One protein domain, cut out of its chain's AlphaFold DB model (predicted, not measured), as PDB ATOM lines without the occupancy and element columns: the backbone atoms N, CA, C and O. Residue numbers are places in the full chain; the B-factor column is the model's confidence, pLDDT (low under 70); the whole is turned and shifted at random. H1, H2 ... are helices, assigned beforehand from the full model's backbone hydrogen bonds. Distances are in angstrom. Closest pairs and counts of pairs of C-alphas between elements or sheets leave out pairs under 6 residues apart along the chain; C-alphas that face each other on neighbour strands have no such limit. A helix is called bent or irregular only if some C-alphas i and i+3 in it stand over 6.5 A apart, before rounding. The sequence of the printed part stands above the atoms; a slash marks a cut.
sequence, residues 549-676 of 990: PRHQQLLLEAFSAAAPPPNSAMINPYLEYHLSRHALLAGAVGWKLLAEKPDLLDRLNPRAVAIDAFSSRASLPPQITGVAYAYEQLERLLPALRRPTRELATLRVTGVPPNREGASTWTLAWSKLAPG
ATOM      1  N   PRO A 549     374.661-151.104 125.539       87.81
ATOM      2  CA  PRO A 549     374.118-151.894 124.420       87.81
ATOM      3  C   PRO A 549     372.856-151.315 123.766       87.81
ATOM      4  O   PRO A 549     372.634-151.480 122.571       87.81
ATOM      5  N   ARG A 550     372.038-150.575 124.527       91.94
ATOM      6  CA  ARG A 550     370.843-149.899 124.003       91.94
ATOM      7  C   ARG A 550     371.172-148.830 122.956       91.94
ATOM      8  O   ARG A 550     370.414-148.670 122.009       91.94
ATOM      9  N   HIS A 551     372.287-148.113 123.098       94.25
ATOM     10  CA  HIS A 551     372.702-147.133 122.090       94.25
ATOM     11  C   HIS A 551     373.134-147.833 120.800       94.25
ATOM     12  O   HIS A 551     372.775-147.384 119.720       94.25
ATOM     13  N   GLN A 552     373.815-148.975 120.914       93.69
ATOM     14  CA  GLN A 552     374.187-149.800 119.764       93.69
ATOM     15  C   GLN A 552     372.953-150.352 119.038       93.69
ATOM     16  O   GLN A 552     372.912-150.364 117.811       93.69
ATOM     17  N   GLN A 553     371.902-150.712 119.782       94.50
ATOM     18  CA  GLN A 553     370.612-151.078 119.197       94.50
ATOM     19  C   GLN A 553     369.985-149.915 118.406       94.50
ATOM     20  O   GLN A 553     369.571-150.117 117.268       94.50
ATOM     21  N   LEU A 554     369.948-148.701 118.973       95.12
ATOM     22  CA  LEU A 554     369.420-147.512 118.281       95.12
ATOM     23  C   LEU A 554     370.192-147.215 116.989       95.12
ATOM     24  O   LEU A 554     369.586-146.906 115.964       95.12
ATOM     25  N   LEU A 555     371.520-147.341 117.027       95.44
ATOM     26  CA  LEU A 555     372.367-147.188 115.847       95.44
ATOM     27  C   LEU A 555     372.057-148.249 114.792       95.44
ATOM     28  O   LEU A 555     371.844-147.903 113.634       95.44
ATOM     29  N   LEU A 556     371.963-149.523 115.182       95.31
ATOM     30  CA  LEU A 556     371.610-150.614 114.274       95.31
ATOM     31  C   LEU A 556     370.261-150.368 113.585       95.31
ATOM     32  O   LEU A 556     370.144-150.558 112.373       95.31
ATOM     33  N   GLU A 557     369.246-149.932 114.333       94.75
ATOM     34  CA  GLU A 557     367.924-149.598 113.794       94.75
ATOM     35  C   GLU A 557     368.006-148.444 112.786       94.75
ATOM     36  O   GLU A 557     367.479-148.568 111.676       94.75
ATOM     37  N   ALA A 558     368.721-147.371 113.135       93.94
ATOM     38  CA  ALA A 558     368.907-146.193 112.294       93.94
ATOM     39  C   ALA A 558     369.670-146.509 111.005       93.94
ATOM     40  O   ALA A 558     369.219-146.169 109.915       93.94
ATOM     41  N   PHE A 559     370.784-147.226 111.111       94.00
ATOM     42  CA  PHE A 559     371.580-147.675 109.975       94.00
ATOM     43  C   PHE A 559     370.796-148.602 109.054       94.00
ATOM     44  O   PHE A 559     370.830-148.455 107.835       94.00
ATOM     45  N   SER A 560     370.023-149.516 109.632       91.25
ATOM     46  CA  SER A 560     369.177-150.411 108.851       91.25
ATOM     47  C   SER A 560     367.994-149.695 108.191       91.25
ATOM     48  O   SER A 560     367.396-150.256 107.277       91.25
ATOM     49  N   ALA A 561     367.597-148.516 108.678       88.50
ATOM     50  CA  ALA A 561     366.592-147.658 108.046       88.50
ATOM     51  C   ALA A 561     367.208-146.727 106.986       88.50
ATOM     52  O   ALA A 561     366.555-146.425 105.992       88.50
ATOM     53  N   ALA A 562     368.461-146.304 107.184       83.62
ATOM     54  CA  ALA A 562     369.241-145.529 106.219       83.62
ATOM     55  C   ALA A 562     369.725-146.377 105.030       83.62
ATOM     56  O   ALA A 562     370.038-145.837 103.970       83.62
ATOM     57  N   ALA A 563     369.778-147.704 105.187       82.69
ATOM     58  CA  ALA A 563     370.165-148.610 104.120       82.69
ATOM     59  C   ALA A 563     369.243-148.451 102.889       82.69
ATOM     60  O   ALA A 563     368.016-148.470 103.023       82.69
ATOM     61  N   PRO A 564     369.808-148.331 101.674       76.94
ATOM     62  CA  PRO A 564     369.014-148.147 100.467       76.94
ATOM     63  C   PRO A 564     368.156-149.388 100.179       76.94
ATOM     64  O   PRO A 564     368.537-150.497 100.574       76.94
ATOM     65  N   PRO A 565     367.033-149.246  99.448       72.69
ATOM     66  CA  PRO A 565     366.129-150.357  99.162       72.69
ATOM     67  C   PRO A 565     366.839-151.512  98.425       72.69
ATOM     68  O   PRO A 565     367.859-151.275  97.768       72.69
ATOM     69  N   PRO A 566     366.298-152.747  98.475       65.19
ATOM     70  CA  PRO A 566     366.959-153.953  97.955       65.19
ATOM     71  C   PRO A 566     367.391-153.866  96.485       65.19
ATOM     72  O   PRO A 566     368.396-154.452  96.101       65.19
ATOM     73  N   ASN A 567     366.662-153.089  95.678       61.88
ATOM     74  CA  ASN A 567     366.919-152.923  94.246       61.88
ATOM     75  C   ASN A 567     368.066-151.937  93.933       61.88
ATOM     76  O   ASN A 567     368.377-151.719  92.766       61.88
ATOM     77  N   SER A 568     368.668-151.301  94.945       64.94
ATOM     78  CA  SER A 568     369.818-150.408  94.760       64.94
ATOM     79  C   SER A 568     371.114-151.202  94.603       64.94
ATOM     80  O   SER A 568     371.435-152.049  95.438       64.94
ATOM     81  N   ALA A 569     371.900-150.876  93.574       53.22
ATOM     82  CA  ALA A 569     373.137-151.585  93.248       53.22
ATOM     83  C   ALA A 569     374.226-151.472  94.332       53.22
ATOM     84  O   ALA A 569     375.026-152.390  94.480       53.22
ATOM     85  N   MET A 570     374.250-150.383  95.106       68.00
ATOM     86  CA  MET A 570     375.318-150.109  96.074       68.00
ATOM     87  C   MET A 570     374.743-149.855  97.470       68.00
ATOM     88  O   MET A 570     373.736-149.158  97.628       68.00
ATOM     89  N   ILE A 571     375.367-150.464  98.475       81.38
ATOM     90  CA  ILE A 571     375.202-150.144  99.895       81.38
ATOM     91  C   ILE A 571     376.438-149.351 100.330       81.38
ATOM     92  O   ILE A 571     377.519-149.556  99.781       81.38
ATOM     93  N   ASN A 572     376.291-148.425 101.277       82.19
ATOM     94  CA  ASN A 572     377.452-147.702 101.781       82.19
ATOM     95  C   ASN A 572     378.448-148.682 102.440       82.19
ATOM     96  O   ASN A 572     378.007-149.511 103.247       82.19
ATOM     97  N   PRO A 573     379.768-148.566 102.185       81.00
ATOM     98  CA  PRO A 573     380.759-149.483 102.745       81.00
ATOM     99  C   PRO A 573     380.740-149.566 104.278       81.00
ATOM    100  O   PRO A 573     380.957-150.630 104.844       81.00
ATOM    101  N   TYR A 574     380.416-148.482 104.986       85.56
ATOM    102  CA  TYR A 574     380.329-148.522 106.449       85.56
ATOM    103  C   TYR A 574     379.244-149.507 106.906       85.56
ATOM    104  O   TYR A 574     379.466-150.309 107.807       85.56
ATOM    105  N   LEU A 575     378.085-149.507 106.240       92.44
ATOM    106  CA  LEU A 575     377.022-150.470 106.527       92.44
ATOM    107  C   LEU A 575     377.441-151.887 106.129       92.44
ATOM    108  O   LEU A 575     377.227-152.817 106.898       92.44
ATOM    109  N   GLU A 576     378.058-152.051 104.957       89.38
ATOM    110  CA  GLU A 576     378.488-153.357 104.444       89.38
ATOM    111  C   GLU A 576     379.423-154.098 105.409       89.38
ATOM    112  O   GLU A 576     379.251-155.302 105.618       89.38
ATOM    113  N   TYR A 577     380.392-153.384 105.992       87.19
ATOM    114  CA  TYR A 577     381.458-153.972 106.807       87.19
ATOM    115  C   TYR A 577     381.218-153.876 108.319       87.19
ATOM    116  O   TYR A 577     381.698-154.744 109.042       87.19
ATOM    117  N   HIS A 578     380.472-152.875 108.811       93.19
ATOM    118  CA  HIS A 578     380.364-152.605 110.257       93.19
ATOM    119  C   HIS A 578     378.962-152.798 110.850       93.19
ATOM    120  O   HIS A 578     378.801-152.759 112.071       93.19
ATOM    121  N   LEU A 579     377.923-153.056 110.046       95.56
ATOM    122  CA  LEU A 579     376.565-153.224 110.589       95.56
ATOM    123  C   LEU A 579     376.430-154.461 111.499       95.56
ATOM    124  O   LEU A 579     375.738-154.403 112.518       95.56
ATOM    125  N   SER A 580     377.119-155.564 111.177       94.94
ATOM    126  CA  SER A 580     377.172-156.762 112.032       94.94
ATOM    127  C   SER A 580     377.835-156.491 113.378       94.94
ATOM    128  O   SER A 580     377.432-157.065 114.390       94.94
ATOM    129  N   ARG A 581     378.789-155.560 113.414       92.06
ATOM    130  CA  ARG A 581     379.501-155.179 114.628       92.06
ATOM    131  C   ARG A 581     378.583-154.463 115.608       92.06
ATOM    132  O   ARG A 581     378.546-154.804 116.790       92.06
ATOM    133  N   HIS A 582     377.754-153.550 115.107       94.81
ATOM    134  CA  HIS A 582     376.699-152.925 115.907       94.81
ATOM    135  C   HIS A 582     375.687-153.963 116.432       94.81
ATOM    136  O   HIS A 582     375.263-153.875 117.587       94.81
ATOM    137  N   ALA A 583     375.351-154.993 115.640       95.62
ATOM    138  CA  ALA A 583     374.501-156.098 116.095       95.62
ATOM    139  C   ALA A 583     375.157-156.937 117.207       95.62
ATOM    140  O   ALA A 583     374.500-157.225 118.209       95.62
ATOM    141  N   LEU A 584     376.451-157.251 117.084       92.00
ATOM    142  CA  LEU A 584     377.239-157.926 118.120       92.00
ATOM    143  C   LEU A 584     377.226-157.144 119.439       92.00
ATOM    144  O   LEU A 584     376.944-157.714 120.494       92.00
ATOM    145  N   LEU A 585     377.497-155.837 119.385       91.00
ATOM    146  CA  LEU A 585     377.568-154.976 120.571       91.00
ATOM    147  C   LEU A 585     376.196-154.725 121.216       91.00
ATOM    148  O   LEU A 585     376.108-154.527 122.429       91.00
ATOM    149  N   ALA A 586     375.116-154.775 120.433       92.38
ATOM    150  CA  ALA A 586     373.742-154.769 120.934       92.38
ATOM    151  C   ALA A 586     373.295-156.139 121.500       92.38
ATOM    152  O   ALA A 586     372.238-156.242 122.133       92.38
ATOM    153  N   GLY A 587     374.088-157.198 121.311       90.25
ATOM    154  CA  GLY A 587     373.847-158.537 121.850       90.25
ATOM    155  C   GLY A 587     372.711-159.289 121.148       90.25
ATOM    156  O   GLY A 587     372.472-159.139 119.953       90.25
ATOM    157  N   ALA A 588     371.984-160.128 121.897       89.25
ATOM    158  CA  ALA A 588     370.939-161.000 121.339       89.25
ATOM    159  C   ALA A 588     369.825-160.231 120.604       89.25
ATOM    160  O   ALA A 588     369.308-160.698 119.591       89.25
ATOM    161  N   VAL A 589     369.469-159.042 121.106       92.56
ATOM    162  CA  VAL A 589     368.462-158.172 120.480       92.56
ATOM    163  C   VAL A 589     368.975-157.629 119.147       92.56
ATOM    164  O   VAL A 589     368.238-157.653 118.165       92.56
ATOM    165  N   GLY A 590     370.244-157.213 119.089       93.44
ATOM    166  CA  GLY A 590     370.877-156.730 117.862       93.44
ATOM    167  C   GLY A 590     370.875-157.776 116.754       93.44
ATOM    168  O   GLY A 590     370.406-157.518 115.647       93.44
ATOM    169  N   TRP A 591     371.310-158.998 117.066       94.44
ATOM    170  CA  TRP A 591     371.283-160.093 116.094       94.44
ATOM    171  C   TRP A 591     369.877-160.407 115.589       94.44
ATOM    172  O   TRP A 591     369.702-160.645 114.394       94.44
ATOM    173  N   LYS A 592     368.873-160.379 116.474       93.31
ATOM    174  CA  LYS A 592     367.474-160.590 116.090       93.31
ATOM    175  C   LYS A 592     366.988-159.519 115.107       93.31
ATOM    176  O   LYS A 592     366.431-159.875 114.075       93.31
ATOM    177  N   LEU A 593     367.257-158.242 115.387       93.12
ATOM    178  CA  LEU A 593     366.886-157.127 114.506       93.12
ATOM    179  C   LEU A 593     367.530-157.240 113.120       93.12
ATOM    180  O   LEU A 593     366.880-156.967 112.112       93.12
ATOM    181  N   LEU A 594     368.797-157.658 113.058       94.06
ATOM    182  CA  LEU A 594     369.481-157.865 111.783       94.06
ATOM    183  C   LEU A 594     368.908-159.071 111.017       94.06
ATOM    184  O   LEU A 594     368.731-159.006 109.803       94.06
ATOM    185  N   ALA A 595     368.568-160.156 111.719       91.12
ATOM    186  CA  ALA A 595     367.967-161.350 111.122       91.12
ATOM    187  C   ALA A 595     366.558-161.110 110.549       91.12
ATOM    188  O   ALA A 595     366.175-161.773 109.586       91.12
ATOM    189  N   GLU A 596     365.812-160.149 111.103       90.12
ATOM    190  CA  GLU A 596     364.505-159.695 110.600       90.12
ATOM    191  C   GLU A 596     364.609-158.896 109.282       90.12
ATOM    192  O   GLU A 596     363.589-158.560 108.683       90.12
ATOM    193  N   LYS A 597     365.828-158.610 108.793       88.94
ATOM    194  CA  LYS A 597     366.092-157.882 107.538       88.94
ATOM    195  C   LYS A 597     366.970-158.704 106.576       88.94
ATOM    196  O   LYS A 597     368.105-158.313 106.295       88.94
ATOM    197  N   PRO A 598     366.469-159.831 106.033       85.50
ATOM    198  CA  PRO A 598     367.263-160.751 105.213       85.50
ATOM    199  C   PRO A 598     367.843-160.109 103.944       85.50
ATOM    200  O   PRO A 598     368.994-160.375 103.614       85.50
ATOM    201  N   ASP A 599     367.102-159.218 103.277       84.88
ATOM    202  CA  ASP A 599     367.591-158.537 102.067       84.88
ATOM    203  C   ASP A 599     368.770-157.593 102.361       84.88
ATOM    204  O   ASP A 599     369.644-157.396 101.517       84.88
ATOM    205  N   LEU A 600     368.812-157.005 103.563       89.38
ATOM    206  CA  LEU A 600     369.950-156.208 104.017       89.38
ATOM    207  C   LEU A 600     371.126-157.116 104.384       89.38
ATOM    208  O   LEU A 600     372.246-156.850 103.961       89.38
ATOM    209  N   LEU A 601     370.858-158.206 105.110       91.19
ATOM    210  CA  LEU A 601     371.857-159.201 105.503       91.19
ATOM    211  C   LEU A 601     372.594-159.793 104.291       91.19
ATOM    212  O   LEU A 601     373.814-159.923 104.326       91.19
ATOM    213  N   ASP A 602     371.879-160.096 103.203       89.25
ATOM    214  CA  ASP A 602     372.458-160.635 101.965       89.25
ATOM    215  C   ASP A 602     373.388-159.628 101.247       89.25
ATOM    216  O   ASP A 602     374.249-160.015 100.453       89.25
ATOM    217  N   ARG A 603     373.270-158.331 101.557       89.31
ATOM    218  CA  ARG A 603     374.103-157.257 100.993       89.31
ATOM    219  C   ARG A 603     375.317-156.902 101.847       89.31
ATOM    220  O   ARG A 603     376.188-156.201 101.347       89.31
ATOM    221  N   LEU A 604     375.394-157.379 103.089       92.62
ATOM    222  CA  LEU A 604     376.562-157.173 103.946       92.62
ATOM    223  C   LEU A 604     377.753-158.012 103.479       92.62
ATOM    224  O   LEU A 604     377.597-158.977 102.724       92.62
ATOM    225  N   ASN A 605     378.948-157.677 103.960       89.44
ATOM    226  CA  ASN A 605     380.124-158.508 103.761       89.44
ATOM    227  C   ASN A 605     379.969-159.817 104.575       89.44
ATOM    228  O   ASN A 605     379.953-159.766 105.808       89.44
ATOM    229  N   PRO A 606     379.877-161.004 103.934       89.75
ATOM    230  CA  PRO A 606     379.602-162.249 104.654       89.75
ATOM    231  C   PRO A 606     380.691-162.610 105.666       89.75
ATOM    232  O   PRO A 606     380.391-163.169 106.719       89.75
ATOM    233  N   ARG A 607     381.952-162.273 105.366       83.81
ATOM    234  CA  ARG A 607     383.086-162.526 106.257       83.81
ATOM    235  C   ARG A 607     383.033-161.632 107.496       83.81
ATOM    236  O   ARG A 607     383.259-162.144 108.587       83.81
ATOM    237  N   ALA A 608     382.699-160.347 107.357       83.81
ATOM    238  CA  ALA A 608     382.510-159.452 108.504       83.81
ATOM    239  C   ALA A 608     381.397-159.969 109.434       83.81
ATOM    240  O   ALA A 608     381.613-160.129 110.636       83.81
ATOM    241  N   VAL A 609     380.257-160.369 108.852       90.62
ATOM    242  CA  VAL A 609     379.155-161.002 109.596       90.62
ATOM    243  C   VAL A 609     379.627-162.268 110.309       90.62
ATOM    244  O   VAL A 609     379.293-162.458 111.473       90.62
ATOM    245  N   ALA A 610     380.406-163.127 109.643       82.25
ATOM    246  CA  ALA A 610     380.923-164.355 110.239       82.25
ATOM    247  C   ALA A 610     381.863-164.078 111.420       82.25
ATOM    248  O   ALA A 610     381.688-164.687 112.470       82.25
ATOM    249  N   ILE A 611     382.814-163.147 111.283       72.88
ATOM    250  CA  ILE A 611     383.737-162.754 112.363       72.88
ATOM    251  C   ILE A 611     382.956-162.304 113.599       72.88
ATOM    252  O   ILE A 611     383.192-162.800 114.704       72.88
ATOM    253  N   ASP A 612     381.991-161.405 113.415       84.06
ATOM    254  CA  ASP A 612     381.193-160.888 114.524       84.06
ATOM    255  C   ASP A 612     380.264-161.955 115.113       84.06
ATOM    256  O   ASP A 612     380.118-162.044 116.332       84.06
ATOM    257  N   ALA A 613     379.668-162.801 114.270       84.81
ATOM    258  CA  ALA A 613     378.804-163.894 114.697       84.81
ATOM    259  C   ALA A 613     379.574-164.937 115.519       84.81
ATOM    260  O   ALA A 613     379.132-165.290 116.608       84.81
ATOM    261  N   PHE A 614     380.748-165.379 115.060       74.06
ATOM    262  CA  PHE A 614     381.591-166.328 115.794       74.06
ATOM    263  C   PHE A 614     382.187-165.732 117.077       74.06
ATOM    264  O   PHE A 614     382.471-166.475 118.013       74.06
ATOM    265  N   SER A 615     382.318-164.404 117.152       72.44
ATOM    266  CA  SER A 615     382.702-163.684 118.376       72.44
ATOM    267  C   SER A 615     381.535-163.484 119.357       72.44
ATOM    268  O   SER A 615     381.738-163.072 120.505       72.44
ATOM    269  N   SER A 616     380.295-163.722 118.921       77.75
ATOM    270  CA  SER A 616     379.099-163.495 119.724       77.75
ATOM    271  C   SER A 616     378.944-164.541 120.820       77.75
ATOM    272  O   SER A 616     379.012-165.743 120.593       77.75
ATOM    273  N   ARG A 617     378.616-164.075 122.028       71.88
ATOM    274  CA  ARG A 617     378.199-164.945 123.143       71.88
ATOM    275  C   ARG A 617     376.687-165.180 123.185       71.88
ATOM    276  O   ARG A 617     376.207-166.006 123.962       71.88
ATOM    277  N   ALA A 618     375.928-164.411 122.408       73.31
ATOM    278  CA  ALA A 618     374.480-164.522 122.328       73.31
ATOM    279  C   ALA A 618     374.070-165.644 121.369       73.31
ATOM    280  O   ALA A 618     374.753-165.896 120.382       73.31
ATOM    281  N   SER A 619     372.913-166.261 121.628       76.06
ATOM    282  CA  SER A 619     372.309-167.202 120.682       76.06
ATOM    283  C   SER A 619     372.041-166.505 119.355       76.06
ATOM    284  O   SER A 619     371.306-165.517 119.318       76.06
ATOM    285  N   LEU A 620     372.622-167.029 118.281       84.94
ATOM    286  CA  LEU A 620     372.454-166.465 116.952       84.94
ATOM    287  C   LEU A 620     371.115-166.908 116.340       84.94
ATOM    288  O   LEU A 620     370.741-168.080 116.457       84.94
ATOM    289  N   PRO A 621     370.376-166.000 115.680       87.62
ATOM    290  CA  PRO A 621     369.227-166.370 114.863       87.62
ATOM    291  C   PRO A 621     369.639-167.253 113.675       87.62
ATOM    292  O   PRO A 621     370.736-167.064 113.138       87.62
ATOM    293  N   PRO A 622     368.756-168.146 113.185       84.12
ATOM    294  CA  PRO A 622     369.099-169.104 112.133       84.12
ATOM    295  C   PRO A 622     369.708-168.479 110.874       84.12
ATOM    296  O   PRO A 622     370.662-169.017 110.319       84.12
ATOM    297  N   GLN A 623     369.198-167.322 110.448       86.88
ATOM    298  CA  GLN A 623     369.673-166.603 109.267       86.88
ATOM    299  C   GLN A 623     371.125-166.134 109.426       86.88
ATOM    300  O   GLN A 623     371.889-166.201 108.467       86.88
ATOM    301  N   ILE A 624     371.507-165.686 110.629       90.50
ATOM    302  CA  ILE A 624     372.874-165.250 110.942       90.50
ATOM    303  C   ILE A 624     373.803-166.460 110.982       90.50
ATOM    304  O   ILE A 624     374.866-166.433 110.368       90.50
ATOM    305  N   THR A 625     373.370-167.551 111.621       83.44
ATOM    306  CA  THR A 625     374.104-168.822 111.629       83.44
ATOM    307  C   THR A 625     374.339-169.331 110.203       83.44
ATOM    308  O   THR A 625     375.447-169.736 109.866       83.44
ATOM    309  N   GLY A 626     373.335-169.249 109.327       83.06
ATOM    310  CA  GLY A 626     373.476-169.618 107.920       83.06
ATOM    311  C   GLY A 626     374.550-168.811 107.186       83.06
ATOM    312  O   GLY A 626     375.336-169.398 106.447       83.06
ATOM    313  N   VAL A 627     374.626-167.493 107.413       89.00
ATOM    314  CA  VAL A 627     375.697-166.654 106.841       89.00
ATOM    315  C   VAL A 627     377.053-167.030 107.422       89.00
ATOM    316  O   VAL A 627     377.984-167.270 106.660       89.00
ATOM    317  N   ALA A 628     377.158-167.131 108.749       84.12
ATOM    318  CA  ALA A 628     378.417-167.398 109.437       84.12
ATOM    319  C   ALA A 628     379.064-168.714 108.980       84.12
ATOM    320  O   ALA A 628     380.262-168.752 108.728       84.12
ATOM    321  N   TYR A 629     378.277-169.776 108.801       77.56
ATOM    322  CA  TYR A 629     378.788-171.089 108.390       77.56
ATOM    323  C   TYR A 629     378.958-171.255 106.869       77.56
ATOM    324  O   TYR A 629     379.581-172.226 106.442       77.56
ATOM    325  N   ALA A 630     378.431-170.338 106.048       82.94
ATOM    326  CA  ALA A 630     378.563-170.376 104.586       82.94
ATOM    327  C   ALA A 630     379.268-169.147 103.995       82.94
ATOM    328  O   ALA A 630     379.150-168.870 102.797       82.94
ATOM    329  N   TYR A 631     379.982-168.379 104.822       83.81
ATOM    330  CA  TYR A 631     380.501-167.076 104.421       83.81
ATOM    331  C   TYR A 631     381.465-167.166 103.230       83.81
ATOM    332  O   TYR A 631     381.378-166.333 102.336       83.81
ATOM    333  N   GLU A 632     382.321-168.196 103.157       79.75
ATOM    334  CA  GLU A 632     383.254-168.383 102.034       79.75
ATOM    335  C   GLU A 632     382.521-168.614 100.708       79.75
ATOM    336  O   GLU A 632     382.955-168.136  99.657       79.75
ATOM    337  N   GLN A 633     381.417-169.368 100.732       82.50
ATOM    338  CA  GLN A 633     380.590-169.571  99.547       82.50
ATOM    339  C   GLN A 633     379.871-168.273  99.174       82.50
ATOM    340  O   GLN A 633     379.829-167.920  98.001       82.50
ATOM    341  N   LEU A 634     379.337-167.553 100.164       86.00
ATOM    342  CA  LEU A 634     378.610-166.300  99.962       86.00
ATOM    343  C   LEU A 634     379.512-165.169  99.449       86.00
ATOM    344  O   LEU A 634     379.076-164.378  98.617       86.00
ATOM    345  N   GLU A 635     380.766-165.098  99.896       84.62
ATOM    346  CA  GLU A 635     381.751-164.091  99.475       84.62
ATOM    347  C   GLU A 635     382.077-164.206  97.978       84.62
ATOM    348  O   GLU A 635     382.277-163.199  97.305       84.62
ATOM    349  N   ARG A 636     382.039-165.427  97.425       84.00
ATOM    350  CA  ARG A 636     382.244-165.696  95.989       84.00
ATOM    351  C   ARG A 636     381.027-165.367  95.125       84.00
ATOM    352  O   ARG A 636     381.124-165.407  93.899       84.00
ATOM    353  N   LEU A 637     379.883-165.092  95.743       83.12
ATOM    354  CA  LEU A 637     378.637-164.780  95.058       83.12
ATOM    355  C   LEU A 637     378.384-163.274  95.072       83.12
ATOM    356  O   LEU A 637     378.625-162.582  96.066       83.12
ATOM    357  N   LEU A 638     377.810-162.783  93.972       80.06
ATOM    358  CA  LEU A 638     377.220-161.448  93.939       80.06
ATOM    359  C   LEU A 638     376.101-161.357  94.992       80.06
ATOM    360  O   LEU A 638     375.363-162.335  95.147       80.06
ATOM    361  N   PRO A 639     375.905-160.203  95.661       78.06
ATOM    362  CA  PRO A 639     374.866-160.032  96.679       78.06
ATOM    363  C   PRO A 639     373.475-160.530  96.256       78.06
ATOM    364  O   PRO A 639     372.805-161.225  97.014       78.06
ATOM    365  N   ALA A 640     373.084-160.289  95.000       74.69
ATOM    366  CA  ALA A 640     371.804-160.730  94.439       74.69
ATOM    367  C   ALA A 640     371.615-162.264  94.384       74.69
ATOM    368  O   ALA A 640     370.490-162.743  94.274       74.69
ATOM    369  N   LEU A 641     372.701-163.041  94.452       80.50
ATOM    370  CA  LEU A 641     372.702-164.506  94.374       80.50
ATOM    371  C   LEU A 641     372.945-165.182  95.730       80.50
ATOM    372  O   LEU A 641     372.903-166.407  95.815       80.50
ATOM    373  N   ARG A 642     373.201-164.414  96.795       87.62
ATOM    374  CA  ARG A 642     373.550-164.957  98.119       87.62
ATOM    375  C   ARG A 642     372.371-165.597  98.837       87.62
ATOM    376  O   ARG A 642     372.550-166.582  99.552       87.62
ATOM    377  N   ARG A 643     371.166-165.083  98.600       85.88
ATOM    378  CA  ARG A 643     369.959-165.483  99.320       85.88
ATOM    379  C   ARG A 643     369.675-166.998  99.284       85.88
ATOM    380  O   ARG A 643     369.579-167.580 100.365       85.88
ATOM    381  N   PRO A 644     369.612-167.685  98.122       82.31
ATOM    382  CA  PRO A 644     369.383-169.133  98.091       82.31
ATOM    383  C   PRO A 644     370.471-169.931  98.820       82.31
ATOM    384  O   PRO A 644     370.177-170.922  99.486       82.31
ATOM    385  N   THR A 645     371.730-169.494  98.728       84.00
ATOM    386  CA  THR A 645     372.861-170.143  99.402       84.00
ATOM    387  C   THR A 645     372.787-169.968 100.916       84.00
ATOM    388  O   THR A 645     372.977-170.943 101.642       84.00
ATOM    389  N   ARG A 646     372.443-168.769 101.405       88.06
ATOM    390  CA  ARG A 646     372.200-168.510 102.832       88.06
ATOM    391  C   ARG A 646     371.031-169.339 103.350       88.06
ATOM    392  O   ARG A 646     371.124-169.915 104.431       88.06
ATOM    393  N   GLU A 647     369.934-169.409 102.602       83.50
ATOM    394  CA  GLU A 647     368.742-170.189 102.952       83.50
ATOM    395  C   GLU A 647     369.052-171.694 103.043       83.50
ATOM    396  O   GLU A 647     368.700-172.341 104.035       83.50
ATOM    397  N   LEU A 648     369.789-172.238 102.068       78.81
ATOM    398  CA  LEU A 648     370.271-173.621 102.080       78.81
ATOM    399  C   LEU A 648     371.201-173.887 103.274       78.81
ATOM    400  O   LEU A 648     371.050-174.897 103.961       78.81
ATOM    401  N   ALA A 649     372.148-172.983 103.535       79.56
ATOM    402  CA  ALA A 649     373.078-173.091 104.654       79.56
ATOM    403  C   ALA A 649     372.351-173.042 106.003       79.56
ATOM    404  O   ALA A 649     372.609-173.867 106.874       79.56
ATOM    405  N   THR A 650     371.383-172.134 106.144       80.31
ATOM    406  CA  THR A 650     370.532-172.018 107.335       80.31
ATOM    407  C   THR A 650     369.835-173.341 107.625       80.31
ATOM    408  O   THR A 650     369.936-173.855 108.739       80.31
ATOM    409  N   LEU A 651     369.186-173.937 106.618       76.12
ATOM    410  CA  LEU A 651     368.514-175.225 106.770       76.12
ATOM    411  C   LEU A 651     369.499-176.359 107.085       76.12
ATOM    412  O   LEU A 651     369.227-177.170 107.968       76.12
ATOM    413  N   ARG A 652     370.644-176.415 106.392       73.38
ATOM    414  CA  ARG A 652     371.682-177.436 106.608       73.38
ATOM    415  C   ARG A 652     372.201-177.419 108.046       73.38
ATOM    416  O   ARG A 652     372.408-178.481 108.623       73.38
ATOM    417  N   VAL A 653     372.424-176.227 108.595       69.19
ATOM    418  CA  VAL A 653     373.075-176.034 109.895       69.19
ATOM    419  C   VAL A 653     372.076-176.083 111.049       69.19
ATOM    420  O   VAL A 653     372.364-176.669 112.086       69.19
ATOM    421  N   THR A 654     370.900-175.477 110.894       70.75
ATOM    422  CA  THR A 654     369.941-175.331 112.002       70.75
ATOM    423  C   THR A 654     368.792-176.331 111.957       70.75
ATOM    424  O   THR A 654     368.086-176.497 112.948       70.75
ATOM    425  N   GLY A 655     368.554-176.964 110.806       68.44
ATOM    426  CA  GLY A 655     367.370-177.786 110.571       68.44
ATOM    427  C   GLY A 655     366.059-177.000 110.474       68.44
ATOM    428  O   GLY A 655     365.009-177.602 110.247       68.44
ATOM    429  N   VAL A 656     366.096-175.671 110.619       67.69
ATOM    430  CA  VAL A 656     364.927-174.799 110.500       67.69
ATOM    431  C   VAL A 656     364.782-174.377 109.034       67.69
ATOM    432  O   VAL A 656     365.730-173.821 108.470       67.69
ATOM    433  N   PRO A 657     363.631-174.631 108.381       59.84
ATOM    434  CA  PRO A 657     363.407-174.155 107.023       59.84
ATOM    435  C   PRO A 657     363.410-172.622 106.993       59.84
ATOM    436  O   PRO A 657     362.860-171.995 107.901       59.84
ATOM    437  N   PRO A 658     364.012-172.004 105.963       61.44
ATOM    438  CA  PRO A 658     363.989-170.555 105.815       61.44
ATOM    439  C   PRO A 658     362.537-170.061 105.729       61.44
ATOM    440  O   PRO A 658     361.691-170.704 105.099       61.44
ATOM    441  N   ASN A 659     362.243-168.913 106.347       58.84
ATOM    442  CA  ASN A 659     360.953-168.252 106.163       58.84
ATOM    443  C   ASN A 659     360.737-167.976 104.666       58.84
ATOM    444  O   ASN A 659     361.572-167.352 104.011       58.84
ATOM    445  N   ARG A 660     359.609-168.443 104.116       55.44
ATOM    446  CA  ARG A 660     359.209-168.142 102.735       55.44
ATOM    447  C   ARG A 660     358.781-166.678 102.649       55.44
ATOM    448  O   ARG A 660     357.630-166.370 102.940       55.44
ATOM    449  N   GLU A 661     359.678-165.787 102.246       53.69
ATOM    450  CA  GLU A 661     359.381-164.349 102.201       53.69
ATOM    451  C   GLU A 661     359.739-163.713 100.852       53.69
ATOM    452  O   GLU A 661     360.896-163.435 100.571       53.69
ATOM    453  N   GLY A 662     358.740-163.411 100.023       52.44
ATOM    454  CA  GLY A 662     358.910-162.537  98.854       52.44
ATOM    455  C   GLY A 662     359.487-163.195  97.591       52.44
ATOM    456  O   GLY A 662     360.137-164.236  97.629       52.44
ATOM    457  N   ALA A 663     359.182-162.584  96.443       43.38
ATOM    458  CA  ALA A 663     359.501-163.093  95.113       43.38
ATOM    459  C   ALA A 663     361.002-162.958  94.791       43.38
ATOM    460  O   ALA A 663     361.443-161.933  94.279       43.38
ATOM    461  N   SER A 664     361.788-163.996  95.069       48.56
ATOM    462  CA  SER A 664     363.095-164.184  94.435       48.56
ATOM    463  C   SER A 664     362.924-164.805  93.041       48.56
ATOM    464  O   SER A 664     361.971-165.541  92.781       48.56
ATOM    465  N   THR A 665     363.873-164.553  92.135       49.16
ATOM    466  CA  THR A 665     363.946-165.231  90.824       49.16
ATOM    467  C   THR A 665     364.162-166.742  90.948       49.16
ATOM    468  O   THR A 665     363.791-167.488  90.045       49.16
ATOM    469  N   TRP A 666     364.709-167.201  92.077       52.25
ATOM    470  CA  TRP A 666     364.941-168.610  92.385       52.25
ATOM    471  C   TRP A 666     364.449-168.922  93.795       52.25
ATOM    472  O   TRP A 666     364.937-168.340  94.765       52.25
ATOM    473  N   THR A 667     363.494-169.842  93.920       52.72
ATOM    474  CA  THR A 667     363.008-170.340  95.214       52.72
ATOM    475  C   THR A 667     363.447-171.787  95.408       52.72
ATOM    476  O   THR A 667     363.394-172.601  94.484       52.72
ATOM    477  N   LEU A 668     363.903-172.122  96.617       55.53
ATOM    478  CA  LEU A 668     364.264-173.493  96.969       55.53
ATOM    479  C   LEU A 668     362.979-174.329  97.116       55.53
ATOM    480  O   LEU A 668     362.292-174.264  98.134       55.53
ATOM    481  N   ALA A 669     362.629-175.098  96.082       54.03
ATOM    482  CA  ALA A 669     361.394-175.890  96.054       54.03
ATOM    483  C   ALA A 669     361.530-177.279  96.709       54.03
ATOM    484  O   ALA A 669     360.535-177.832  97.182       54.03
ATOM    485  N   TRP A 670     362.748-177.834  96.781       52.94
ATOM    486  CA  TRP A 670     362.997-179.173  97.322       52.94
ATOM    487  C   TRP A 670     364.296-179.230  98.121       52.94
ATOM    488  O   TRP A 670     365.379-179.037  97.578       52.94
ATOM    489  N   SER A 671     364.204-179.610  99.391       46.47
ATOM    490  CA  SER A 671     365.344-180.187 100.100       46.47
ATOM    491  C   SER A 671     364.844-181.175 101.144       46.47
ATOM    492  O   SER A 671     364.333-180.794 102.195       46.47
ATOM    493  N   LYS A 672     365.002-182.467 100.854       45.50
ATOM    494  CA  LYS A 672     364.865-183.546 101.836       45.50
ATOM    495  C   LYS A 672     366.218-183.708 102.543       45.50
ATOM    496  O   LYS A 672     366.872-184.732 102.414       45.50
ATOM    497  N   LEU A 673     366.691-182.642 103.190       52.91
ATOM    498  CA  LEU A 673     367.907-182.693 104.002       52.91
ATOM    499  C   LEU A 673     367.509-183.207 105.384       52.91
ATOM    500  O   LEU A 673     366.616-182.642 106.015       52.91
ATOM    501  N   ALA A 674     368.137-184.293 105.842       49.34
ATOM    502  CA  ALA A 674     368.062-184.655 107.249       49.34
ATOM    503  C   ALA A 674     368.678-183.486 108.037       49.34
ATOM    504  O   ALA A 674     369.828-183.137 107.754       49.34
ATOM    505  N   PRO A 675     367.937-182.832 108.947       48.72
ATOM    506  CA  PRO A 675     368.483-181.721 109.707       48.72
ATOM    507  C   PRO A 675     369.708-182.219 110.478       48.72
ATOM    508  O   PRO A 675     369.607-183.155 111.277       48.72
ATOM    509  N   GLY A 676     370.872-181.619 110.217       50.72
ATOM    510  CA  GLY A 676     372.005-181.757 111.122       50.72
ATOM    511  C   GLY A 676     371.570-181.248 112.494       50.72
ATOM    512  O   GLY A 676     370.813-180.278 112.580       50.72
TER     513      GLY A 676
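AT A GLANCE: This is residues 549 to 676 of the 990 residues of the protein "WD domain-containing protein, G-beta repeat-containing protein" of Micromonospora coxensis (UniProt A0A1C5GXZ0). H8, the longest helix, lies toward one end of a helical body, and H6 crosses between it and a group of roughly aligned helices, in which H1, H2 and H3 form a triangle and H5 runs beside H2. Short H4 lies near the middle, short H7 packs on H5 and H8, and an unnamed tail, residues 655 to 676, ends the printed part on the side of H8 away from H1. The printed part has 128 residues with eight named helices, H1 to H8 in chain order, and no named strand; its class is all helix. It is compact, with a radius of gyration of the C-alphas of 13.8 A, and spans 42 by 33 by 24 A.

IN THESE COORDINATES: H8, residues 639 to 654, is 22.2 A long from first to last C-alpha and ends with C-alpha 654 at (369.941, -175.331, 112.002). It has a kink of 27 degrees near residue 646 and is irregular, with C-alphas 640 and 643 7.1 A apart. H6 is residues 622 to 629, and H7 is residues 631 to 635. H5, residues 606 to 614, is 12.0 A long. H4 is residues 598 to 601, and H3 is residues 588 to 595. H2, residues 573 to 586, is 20.2 A long and irregular, with C-alphas 577 and 580 7.3 A apart. H1, residues 549 to 562, is 19.9 A long and begins with C-alpha 549 at (374.118, -151.894, 124.420).

HOW THE PARTS SIT: H8 touches H6, about perpendicular at 80 degrees; their closest C-alphas, Gly 626 and Thr 650, are 3.8 A apart. With residues 642 to 646 alone H8 touches H7, closest at the C-alphas of Leu 634 and Arg 642, 5.6 A. H6 touches H5 at 75 degrees, about perpendicular, with the C-alphas of Ala 610 and Ala 628 closest at 4.0 A. H6 also touches H3, at 85 degrees, with Ala 595 and Gln 623 closest at 5.8 A between C-alphas. H5 touches H2 at a shallow tilt of 13 degrees, the same way; the closest C-alphas, Ser 580 and Val 609, are 5.3 A apart. H1 and H2 form a helical hairpin with a shallow tilt of 31 degrees; their closest C-alphas, Pro 549 and Ala 586, are 4.5 A apart. H4 and H3 only just touch, only at the corner, with 3 pairs of C-alphas within 8 A, the closest being Leu 594 and Leu 601 at 6.8 A. H1 and H8 are apart. Every O i to N i+4 pair is within hydrogen-bond range in H1, H3, H5, H6 and H7, against 8 of 10 in H2 and 9 of 12 in H8; H4 is too short for such a pair.

THE WHOLE: The C-alphas of His 551 and Lys 672, the two farthest apart, are 42.4 A apart. The printed part has no cut, and no link between helices is long. The mean pLDDT of the printed part is 79.5, and residues 566 to 570, 653 and 655 to 676 are under 70.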